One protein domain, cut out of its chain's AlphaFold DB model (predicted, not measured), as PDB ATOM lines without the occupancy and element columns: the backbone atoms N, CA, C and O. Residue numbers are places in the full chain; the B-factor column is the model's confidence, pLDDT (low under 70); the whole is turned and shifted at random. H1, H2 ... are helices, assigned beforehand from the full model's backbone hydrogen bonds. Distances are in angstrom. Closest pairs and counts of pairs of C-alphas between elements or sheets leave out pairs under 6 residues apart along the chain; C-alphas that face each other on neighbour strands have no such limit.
ATOM      1  N   PRO A 207     -55.700 -52.369 -37.977       65.50
ATOM      2  CA  PRO A 207     -54.561 -51.452 -37.869       65.50
ATOM      3  C   PRO A 207     -53.895 -51.142 -39.217       65.50
ATOM      4  O   PRO A 207     -53.466 -50.016 -39.450       65.50
ATOM      5  N   VAL A 208     -53.868 -52.115 -40.132       65.50
ATOM      6  CA  VAL A 208     -53.323 -51.952 -41.490       65.50
ATOM      7  C   VAL A 208     -54.150 -50.961 -42.316       65.50
ATOM      8  O   VAL A 208     -53.590 -50.073 -42.953       65.50
ATOM      9  N   GLU A 209     -55.477 -51.050 -42.251       65.38
ATOM     10  CA  GLU A 209     -56.398 -50.163 -42.976       65.38
ATOM     11  C   GLU A 209     -56.312 -48.723 -42.444       65.38
ATOM     12  O   GLU A 209     -56.310 -47.754 -43.209       65.38
ATOM     13  N   LEU A 210     -56.138 -48.572 -41.127       68.75
ATOM     14  CA  LEU A 210     -55.895 -47.275 -40.495       68.75
ATOM     15  C   LEU A 210     -54.568 -46.664 -40.959       68.75
ATOM     16  O   LEU A 210     -54.511 -45.477 -41.269       68.75
ATOM     17  N   PHE A 211     -53.506 -47.460 -41.083       69.56
ATOM     18  CA  PHE A 211     -52.238 -46.965 -41.616       69.56
ATOM     19  C   PHE A 211     -52.338 -46.562 -43.089       69.56
ATOM     20  O   PHE A 211     -51.740 -45.561 -43.486       69.56
ATOM     21  N   GLU A 212     -53.086 -47.292 -43.914       72.81
ATOM     22  CA  GLU A 212     -53.267 -46.976 -45.336       72.81
ATOM     23  C   GLU A 212     -54.081 -45.696 -45.563       72.81
ATOM     24  O   GLU A 212     -53.743 -44.919 -46.459       72.81
ATOM     25  N   SER A 213     -55.067 -45.422 -44.706       69.19
ATOM     26  CA  SER A 213     -55.910 -44.219 -44.796       69.19
ATOM     27  C   SER A 213     -55.193 -42.901 -44.482       69.19
ATOM     28  O   SER A 213     -55.654 -41.846 -44.918       69.19
ATOM     29  N   ILE A 214     -54.073 -42.930 -43.754       77.75
ATOM     30  CA  ILE A 214     -53.302 -41.733 -43.390       77.75
ATOM     31  C   ILE A 214     -52.462 -41.267 -44.576       77.75
ATOM     32  O   ILE A 214     -51.525 -41.957 -44.995       77.75
ATOM     33  N   VAL A 215     -52.757 -40.076 -45.097       74.31
ATOM     34  CA  VAL A 215     -52.068 -39.512 -46.261       74.31
ATOM     35  C   VAL A 215     -51.893 -37.993 -46.134       74.31
ATOM     36  O   VAL A 215     -52.726 -37.301 -45.558       74.31
ATOM     37  N   THR A 216     -50.811 -37.438 -46.691       80.25
ATOM     38  CA  THR A 216     -50.587 -35.982 -46.703       80.25
ATOM     39  C   THR A 216     -51.561 -35.259 -47.643       80.25
ATOM     40  O   THR A 216     -52.100 -35.836 -48.589       80.25
ATOM     41  N   VAL A 217     -51.736 -33.946 -47.462       73.38
ATOM     42  CA  VAL A 217     -52.540 -33.102 -48.366       73.38
ATOM     43  C   VAL A 217     -52.007 -33.152 -49.802       73.38
ATOM     44  O   VAL A 217     -52.789 -33.132 -50.753       73.38
ATOM     45  N   ALA A 218     -50.686 -33.224 -49.975       72.75
ATOM     46  CA  ALA A 218     -50.060 -33.295 -51.292       72.75
ATOM     47  C   ALA A 218     -50.361 -34.627 -51.990       72.75
ATOM     48  O   ALA A 218     -50.632 -34.654 -53.191       72.75
ATOM     49  N   ASP A 219     -50.352 -35.725 -51.244       74.50
ATOM     50  CA  ASP A 219     -50.604 -37.053 -51.790       74.50
ATOM     51  C   ASP A 219     -52.100 -37.305 -52.000       74.50
ATOM     52  O   ASP A 219     -52.480 -37.844 -53.039       74.50
ATOM     53  N   ALA A 220     -52.970 -36.778 -51.132       72.25
ATOM     54  CA  ALA A 220     -54.416 -36.734 -51.358       72.25
ATOM     55  C   ALA A 220     -54.765 -36.030 -52.680       72.25
ATOM     56  O   ALA A 220     -55.591 -36.513 -53.457       72.25
ATOM     57  N   GLN A 221     -54.072 -34.929 -52.993       68.38
ATOM     58  CA  GLN A 221     -54.231 -34.214 -54.263       68.38
ATOM     59  C   GLN A 221     -53.703 -34.990 -55.479       68.38
ATOM     60  O   GLN A 221     -54.214 -34.794 -56.580       68.38
ATOM     61  N   LYS A 222     -52.702 -35.865 -55.313       72.12
ATOM     62  CA  LYS A 222     -52.223 -36.752 -56.389       72.12
ATOM     63  C   LYS A 222     -53.184 -37.916 -56.631       72.12
ATOM     64  O   LYS A 222     -53.410 -38.275 -57.783       72.12
ATOM     65  N   MET A 223     -53.749 -38.481 -55.563       68.44
ATOM     66  CA  MET A 223     -54.702 -39.594 -55.631       68.44
ATOM     67  C   MET A 223     -56.052 -39.162 -56.213       68.44
ATOM     68  O   MET A 223     -56.654 -39.900 -56.988       68.44
ATOM     69  N   SER A 224     -56.499 -37.938 -55.911       60.44
ATOM     70  CA  SER A 224     -57.692 -37.336 -56.510       60.44
ATOM     71  C   SER A 224     -57.393 -35.906 -56.973       60.44
ATOM     72  O   SER A 224     -57.620 -34.937 -56.238       60.44
ATOM     73  N   PRO A 225     -56.872 -35.727 -58.204       58.69
ATOM     74  CA  PRO A 225     -56.605 -34.404 -58.742       58.69
ATOM     75  C   PRO A 225     -57.917 -33.628 -58.814       58.69
ATOM     76  O   PRO A 225     -58.854 -34.041 -59.502       58.69
ATOM     77  N   VAL A 237     -64.398 -40.660 -47.598       63.12
ATOM     78  CA  VAL A 237     -64.737 -40.417 -46.183       63.12
ATOM     79  C   VAL A 237     -63.775 -41.168 -45.254       63.12
ATOM     80  O   VAL A 237     -63.580 -40.757 -44.114       63.12
ATOM     81  N   ASP A 238     -63.120 -42.198 -45.789       67.00
ATOM     82  CA  ASP A 238     -62.191 -43.068 -45.075       67.00
ATOM     83  C   ASP A 238     -60.731 -42.595 -45.164       67.00
ATOM     84  O   ASP A 238     -59.854 -43.250 -44.617       67.00
ATOM     85  N   LEU A 239     -60.432 -41.474 -45.836       70.06
ATOM     86  CA  LEU A 239     -59.068 -40.959 -46.004       70.06
ATOM     87  C   LEU A 239     -58.744 -39.875 -44.964       70.06
ATOM     88  O   LEU A 239     -59.336 -38.793 -44.948       70.06
ATOM     89  N   CYS A 240     -57.756 -40.142 -44.110       71.62
ATOM     90  CA  CYS A 240     -57.259 -39.197 -43.119       71.62
ATOM     91  C   CYS A 240     -56.187 -38.303 -43.754       71.62
ATOM     92  O   CYS A 240     -55.030 -38.698 -43.910       71.62
ATOM     93  N   VAL A 241     -56.589 -37.093 -44.148       72.25
ATOM     94  CA  VAL A 241     -55.700 -36.126 -44.801       72.25
ATOM     95  C   VAL A 241     -55.042 -35.220 -43.763       72.25
ATOM     96  O   VAL A 241     -55.591 -34.178 -43.404       72.25
ATOM     97  N   ASP A 242     -53.851 -35.597 -43.309       81.12
ATOM     98  CA  ASP A 242     -53.064 -34.837 -42.339       81.12
ATOM     99  C   ASP A 242     -51.577 -34.861 -42.725       81.12
ATOM    100  O   ASP A 242     -50.994 -35.909 -43.009       81.12
ATOM    101  N   ASN A 243     -50.956 -33.681 -42.782       79.00
ATOM    102  CA  ASN A 243     -49.555 -33.559 -43.179       79.00
ATOM    103  C   ASN A 243     -48.609 -34.076 -42.094       79.00
ATOM    104  O   ASN A 243     -47.668 -34.788 -42.417       79.00
ATOM    105  N   GLU A 244     -48.847 -33.740 -40.829       80.56
ATOM    106  CA  GLU A 244     -47.965 -34.134 -39.728       80.56
ATOM    107  C   GLU A 244     -48.013 -35.647 -39.519       80.56
ATOM    108  O   GLU A 244     -46.974 -36.300 -39.381       80.56
ATOM    109  N   LEU A 245     -49.219 -36.217 -39.578       73.69
ATOM    110  CA  LEU A 245     -49.441 -37.650 -39.446       73.69
ATOM    111  C   LEU A 245     -48.928 -38.416 -40.673       73.69
ATOM    112  O   LEU A 245     -48.267 -39.443 -40.520       73.69
ATOM    113  N   GLY A 246     -49.143 -37.886 -41.881       78.25
ATOM    114  CA  GLY A 246     -48.574 -38.441 -43.109       78.25
ATOM    115  C   GLY A 246     -47.042 -38.437 -43.097       78.25
ATOM    116  O   GLY A 246     -46.422 -39.467 -43.341       78.25
ATOM    117  N   PHE A 247     -46.409 -37.331 -42.696       79.38
ATOM    118  CA  PHE A 247     -44.951 -37.272 -42.562       79.38
ATOM    119  C   PHE A 247     -44.420 -38.155 -41.431       79.38
ATOM    120  O   PHE A 247     -43.288 -38.633 -41.507       79.38
ATOM    121  N   ALA A 248     -45.178 -38.355 -40.351       78.06
ATOM    122  CA  ALA A 248     -44.815 -39.311 -39.309       78.06
ATOM    123  C   ALA A 248     -44.841 -40.747 -39.850       78.06
ATOM    124  O   ALA A 248     -43.863 -41.473 -39.678       78.06
ATOM    125  N   LYS A 249     -45.898 -41.121 -40.581       83.50
ATOM    126  CA  LYS A 249     -46.001 -42.406 -41.282       83.50
ATOM    127  C   LYS A 249     -44.827 -42.617 -42.242       83.50
ATOM    128  O   LYS A 249     -44.150 -43.637 -42.143       83.50
ATOM    129  N   ASP A 250     -44.521 -41.649 -43.101       82.25
ATOM    130  CA  ASP A 250     -43.432 -41.768 -44.081       82.25
ATOM    131  C   ASP A 250     -42.047 -41.863 -43.425       82.25
ATOM    132  O   ASP A 250     -41.183 -42.617 -43.885       82.25
ATOM    133  N   ARG A 251     -41.832 -41.150 -42.310       83.81
ATOM    134  CA  ARG A 251     -40.616 -41.291 -41.492       83.81
ATOM    135  C   ARG A 251     -40.494 -42.692 -40.905       83.81
ATOM    136  O   ARG A 251     -39.410 -43.268 -40.955       83.81
ATOM    137  N   THR A 252     -41.584 -43.243 -40.379       81.00
ATOM    138  CA  THR A 252     -41.611 -44.604 -39.828       81.00
ATOM    139  C   THR A 252     -41.344 -45.644 -40.910       81.00
ATOM    140  O   THR A 252     -40.489 -46.503 -40.722       81.00
ATOM    141  N   ILE A 253     -41.991 -45.528 -42.074       85.31
ATOM    142  CA  ILE A 253     -41.747 -46.412 -43.224       85.31
ATOM    143  C   ILE A 253     -40.277 -46.343 -43.643       85.31
ATOM    144  O   ILE A 253     -39.636 -47.380 -43.810       85.31
ATOM    145  N   SER A 254     -39.722 -45.134 -43.765       85.38
ATOM    146  CA  SER A 254     -38.319 -44.944 -44.146       85.38
ATOM    147  C   SER A 254     -37.371 -45.587 -43.136       85.38
ATOM    148  O   SER A 254     -36.459 -46.303 -43.534       85.38
ATOM    149  N   ARG A 255     -37.624 -45.409 -41.834       77.94
ATOM    150  CA  ARG A 255     -36.791 -45.974 -40.767       77.94
ATOM    151  C   ARG A 255     -36.874 -47.495 -40.690       77.94
ATOM    152  O   ARG A 255     -35.852 -48.145 -40.513       77.94
ATOM    153  N   LEU A 256     -38.060 -48.076 -40.861       79.19
ATOM    154  CA  LEU A 256     -38.222 -49.532 -40.922       79.19
ATOM    155  C   LEU A 256     -37.548 -50.120 -42.166       79.19
ATOM    156  O   LEU A 256     -36.919 -51.171 -42.092       79.19
ATOM    157  N   THR A 257     -37.629 -49.419 -43.298       78.56
ATOM    158  CA  THR A 257     -36.952 -49.827 -44.538       78.56
ATOM    159  C   THR A 257     -35.432 -49.740 -44.394       78.56
ATOM    160  O   THR A 257     -34.721 -50.629 -44.851       78.56
ATOM    161  N   GLU A 258     -34.932 -48.704 -43.718       77.31
ATOM    162  CA  GLU A 258     -33.517 -48.540 -43.382       77.31
ATOM    163  C   GLU A 258     -33.032 -49.649 -42.438       77.31
ATOM    164  O   GLU A 258     -32.019 -50.282 -42.721       77.31
ATOM    165  N   MET A 259     -33.778 -49.954 -41.374       72.69
ATOM    166  CA  MET A 259     -33.437 -51.025 -40.427       72.69
ATOM    167  C   MET A 259     -33.447 -52.417 -41.065       72.69
ATOM    168  O   MET A 259     -32.707 -53.295 -40.631       72.69
ATOM    169  N   ASN A 260     -34.259 -52.613 -42.102       74.81
ATOM    170  CA  ASN A 260     -34.309 -53.851 -42.878       74.81
ATOM    171  C   ASN A 260     -33.320 -53.852 -44.061       74.81
ATOM    172  O   ASN A 260     -33.292 -54.785 -44.866       74.81
ATOM    173  N   SER A 261     -32.512 -52.798 -44.213       79.50
ATOM    174  CA  SER A 261     -31.460 -52.769 -45.223       79.50
ATOM    175  C   SER A 261     -30.280 -53.632 -44.780       79.50
ATOM    176  O   SER A 261     -29.866 -53.626 -43.620       79.50
ATOM    177  N   ARG A 262     -29.708 -54.368 -45.737       66.12
ATOM    178  CA  ARG A 262     -28.557 -55.245 -45.498       66.12
ATOM    179  C   ARG A 262     -27.367 -54.486 -44.900       66.12
ATOM    180  O   ARG A 262     -26.710 -54.995 -44.004       66.12
ATOM    181  N   GLU A 263     -27.142 -53.257 -45.352       70.31
ATOM    182  CA  GLU A 263     -26.054 -52.401 -44.871       70.31
ATOM    183  C   GLU A 263     -26.240 -52.000 -43.400       70.31
ATOM    184  O   GLU A 263     -25.268 -51.974 -42.649       70.31
ATOM    185  N   TYR A 264     -27.474 -51.728 -42.962       70.31
ATOM    186  CA  TYR A 264     -27.761 -51.402 -41.563       70.31
ATOM    187  C   TYR A 264     -27.567 -52.615 -40.647       70.31
ATOM    188  O   TYR A 264     -27.009 -52.478 -39.557       70.31
ATOM    189  N   LEU A 265     -27.978 -53.803 -41.099       70.06
ATOM    190  CA  LEU A 265     -27.785 -55.056 -40.363       70.06
ATOM    191  C   LEU A 265     -26.297 -55.407 -40.228       70.06
ATOM    192  O   LEU A 265     -25.837 -55.638 -39.114       70.06
ATOM    193  N   GLU A 266     -25.524 -55.328 -41.314       74.06
ATOM    194  CA  GLU A 266     -24.074 -55.579 -41.299       74.06
ATOM    195  C   GLU A 266     -23.322 -54.548 -40.427       74.06
ATOM    196  O   GLU A 266     -22.417 -54.901 -39.673       74.06
ATOM    197  N   GLN A 267     -23.718 -53.268 -40.450       70.19
ATOM    198  CA  GLN A 267     -23.152 -52.241 -39.563       70.19
ATOM    199  C   GLN A 267     -23.522 -52.455 -38.090       70.19
ATOM    200  O   GLN A 267     -22.732 -52.131 -37.198       70.19
ATOM    201  N   HIS A 268     -24.726 -52.955 -37.815       68.38
ATOM    202  CA  HIS A 268     -25.157 -53.276 -36.461       68.38
ATOM    203  C   HIS A 268     -24.406 -54.499 -35.920       68.38
ATOM    204  O   HIS A 268     -23.915 -54.455 -34.792       68.38
ATOM    205  N   GLU A 269     -24.234 -55.540 -36.740       67.19
ATOM    206  CA  GLU A 269     -23.387 -56.701 -36.446       67.19
ATOM    207  C   GLU A 269     -21.936 -56.278 -36.178       67.19
ATOM    208  O   GLU A 269     -21.375 -56.636 -35.143       67.19
ATOM    209  N   ALA A 270     -21.359 -55.419 -37.024       72.06
ATOM    210  CA  ALA A 270     -20.010 -54.887 -36.828       72.06
ATOM    211  C   ALA A 270     -19.875 -54.062 -35.533       72.06
ATOM    212  O   ALA A 270     -18.879 -54.173 -34.824       72.06
ATOM    213  N   ARG A 271     -20.890 -53.266 -35.169       72.19
ATOM    214  CA  ARG A 271     -20.898 -52.479 -33.921       72.19
ATOM    215  C   ARG A 271     -21.056 -53.353 -32.677       72.19
ATOM    216  O   ARG A 271     -20.528 -53.008 -31.621       72.19
ATOM    217  N   LEU A 272     -21.792 -54.458 -32.775       69.25
ATOM    218  CA  LEU A 272     -21.865 -55.457 -31.707       69.25
ATOM    219  C   LEU A 272     -20.520 -56.175 -31.539       69.25
ATOM    220  O   LEU A 272     -20.063 -56.316 -30.408       69.25
ATOM    221  N   GLN A 273     -19.850 -56.532 -32.638       64.06
ATOM    222  CA  GLN A 273     -18.503 -57.113 -32.610       64.06
ATOM    223  C   GLN A 273     -17.461 -56.135 -32.038       64.06
ATOM    224  O   GLN A 273     -16.626 -56.530 -31.228       64.06
ATOM    225  N   GLU A 274     -17.539 -54.846 -32.380       68.75
ATOM    226  CA  GLU A 274     -16.659 -53.808 -31.825       68.75
ATOM    227  C   GLU A 274     -16.893 -53.597 -30.323       68.75
ATOM    228  O   GLU A 274     -15.937 -53.499 -29.555       68.75
ATOM    229  N   LYS A 275     -18.154 -53.577 -29.869       64.75
ATOM    230  CA  LYS A 275     -18.484 -53.477 -28.439       64.75
ATOM    231  C   LYS A 275     -18.026 -54.702 -27.651       64.75
ATOM    232  O   LYS A 275     -17.448 -54.530 -26.581       64.75
ATOM    233  N   ALA A 276     -18.206 -55.901 -28.204       58.91
ATOM    234  CA  ALA A 276     -17.678 -57.130 -27.620       58.91
ATOM    235  C   ALA A 276     -16.140 -57.094 -27.526       58.91
ATOM    236  O   ALA A 276     -15.573 -57.516 -26.525       58.91
ATOM    237  N   CYS A 277     -15.452 -56.511 -28.513       51.91
ATOM    238  CA  CYS A 277     -13.997 -56.341 -28.484       51.91
ATOM    239  C   CYS A 277     -13.528 -55.214 -27.530       51.91
ATOM    240  O   CYS A 277     -12.418 -55.272 -26.993       51.91
ATOM    241  N   GLY A 278     -14.361 -54.194 -27.303       54.56
ATOM    242  CA  GLY A 278     -14.097 -53.071 -26.399       54.56
ATOM    243  C   GLY A 278     -14.237 -53.417 -24.913       54.56
ATOM    244  O   GLY A 278     -13.472 -52.904 -24.097       54.56
ATOM    245  N   GLU A 279     -15.143 -54.330 -24.550       48.09
ATOM    246  CA  GLU A 279     -15.279 -54.819 -23.165       48.09
ATOM    247  C   GLU A 279     -14.091 -55.685 -22.712       48.09
ATOM    248  O   GLU A 279     -13.771 -55.727 -21.524       48.09
ATOM    249  N   VAL A 280     -13.353 -56.294 -23.647       49.59
ATOM    250  CA  VAL A 280     -12.135 -57.064 -23.335       49.59
ATOM    251  C   VAL A 280     -10.956 -56.146 -22.960       49.59
ATOM    252  O   VAL A 280     -10.096 -56.536 -22.172       49.59
ATOM    253  N   HIS A 281     -10.925 -54.893 -23.433       47.81
ATOM    254  CA  HIS A 281      -9.809 -53.966 -23.174       47.81
ATOM    255  C   HIS A 281      -9.857 -53.243 -21.816       47.81
ATOM    256  O   HIS A 281      -8.839 -52.689 -21.401       47.81
TER     257      HIS A 281
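This is residues 207 to 225 and 237 to 281 of the 289 residues of an uncharacterized protein of Ensete ventricosum (UniProt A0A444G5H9). Two long helices, H3 and H4, meet at a corner as a wide V; short H1 and H2 sit loosely near the beginning of H3, and residues 269 to 281 stick out at the other end. The printed part has 64 residues with four named helices, H1 to H4 in order, and no named strand: all helix. It is extended, with a radius of gyration of the C-alphas of 18.8 A and spans of 60 by 21 by 18 A.

H1, residues 207 to 213, is close to but not clearly touching H3, residues 243 to 259; their closest C-alphas, Phe 211 and Lys 249, are 7.7 A apart. H2, residues 217 to 223, is likewise close to H3, about perpendicular at 75 degrees, with closest C-alphas Val 217 and Asn 243 6.0 A apart. H4, residues 262 to 280, is close to but not clearly touching H3, at a steep tilt of 65 degrees, the same way, with closest C-alphas Glu 258 and Tyr 264 6.7 A apart. Every O i to N i+4 pair is within hydrogen-bond range in H1, H2 and H3, and 14 of 15 in H4.

H1 begins at C-alpha 207 (-54.561, -51.452, -37.869). H3 measures 23.9 A and H4 27.6 A, ending at C-alpha 280 (-12.135, -57.064, -23.335).

Residues 226 to 236 are not printed; C-alphas 225 and 237 are 16.1 A apart. Mean pLDDT of the printed part is 71.0, and residues 272 to 281 are among those under 70.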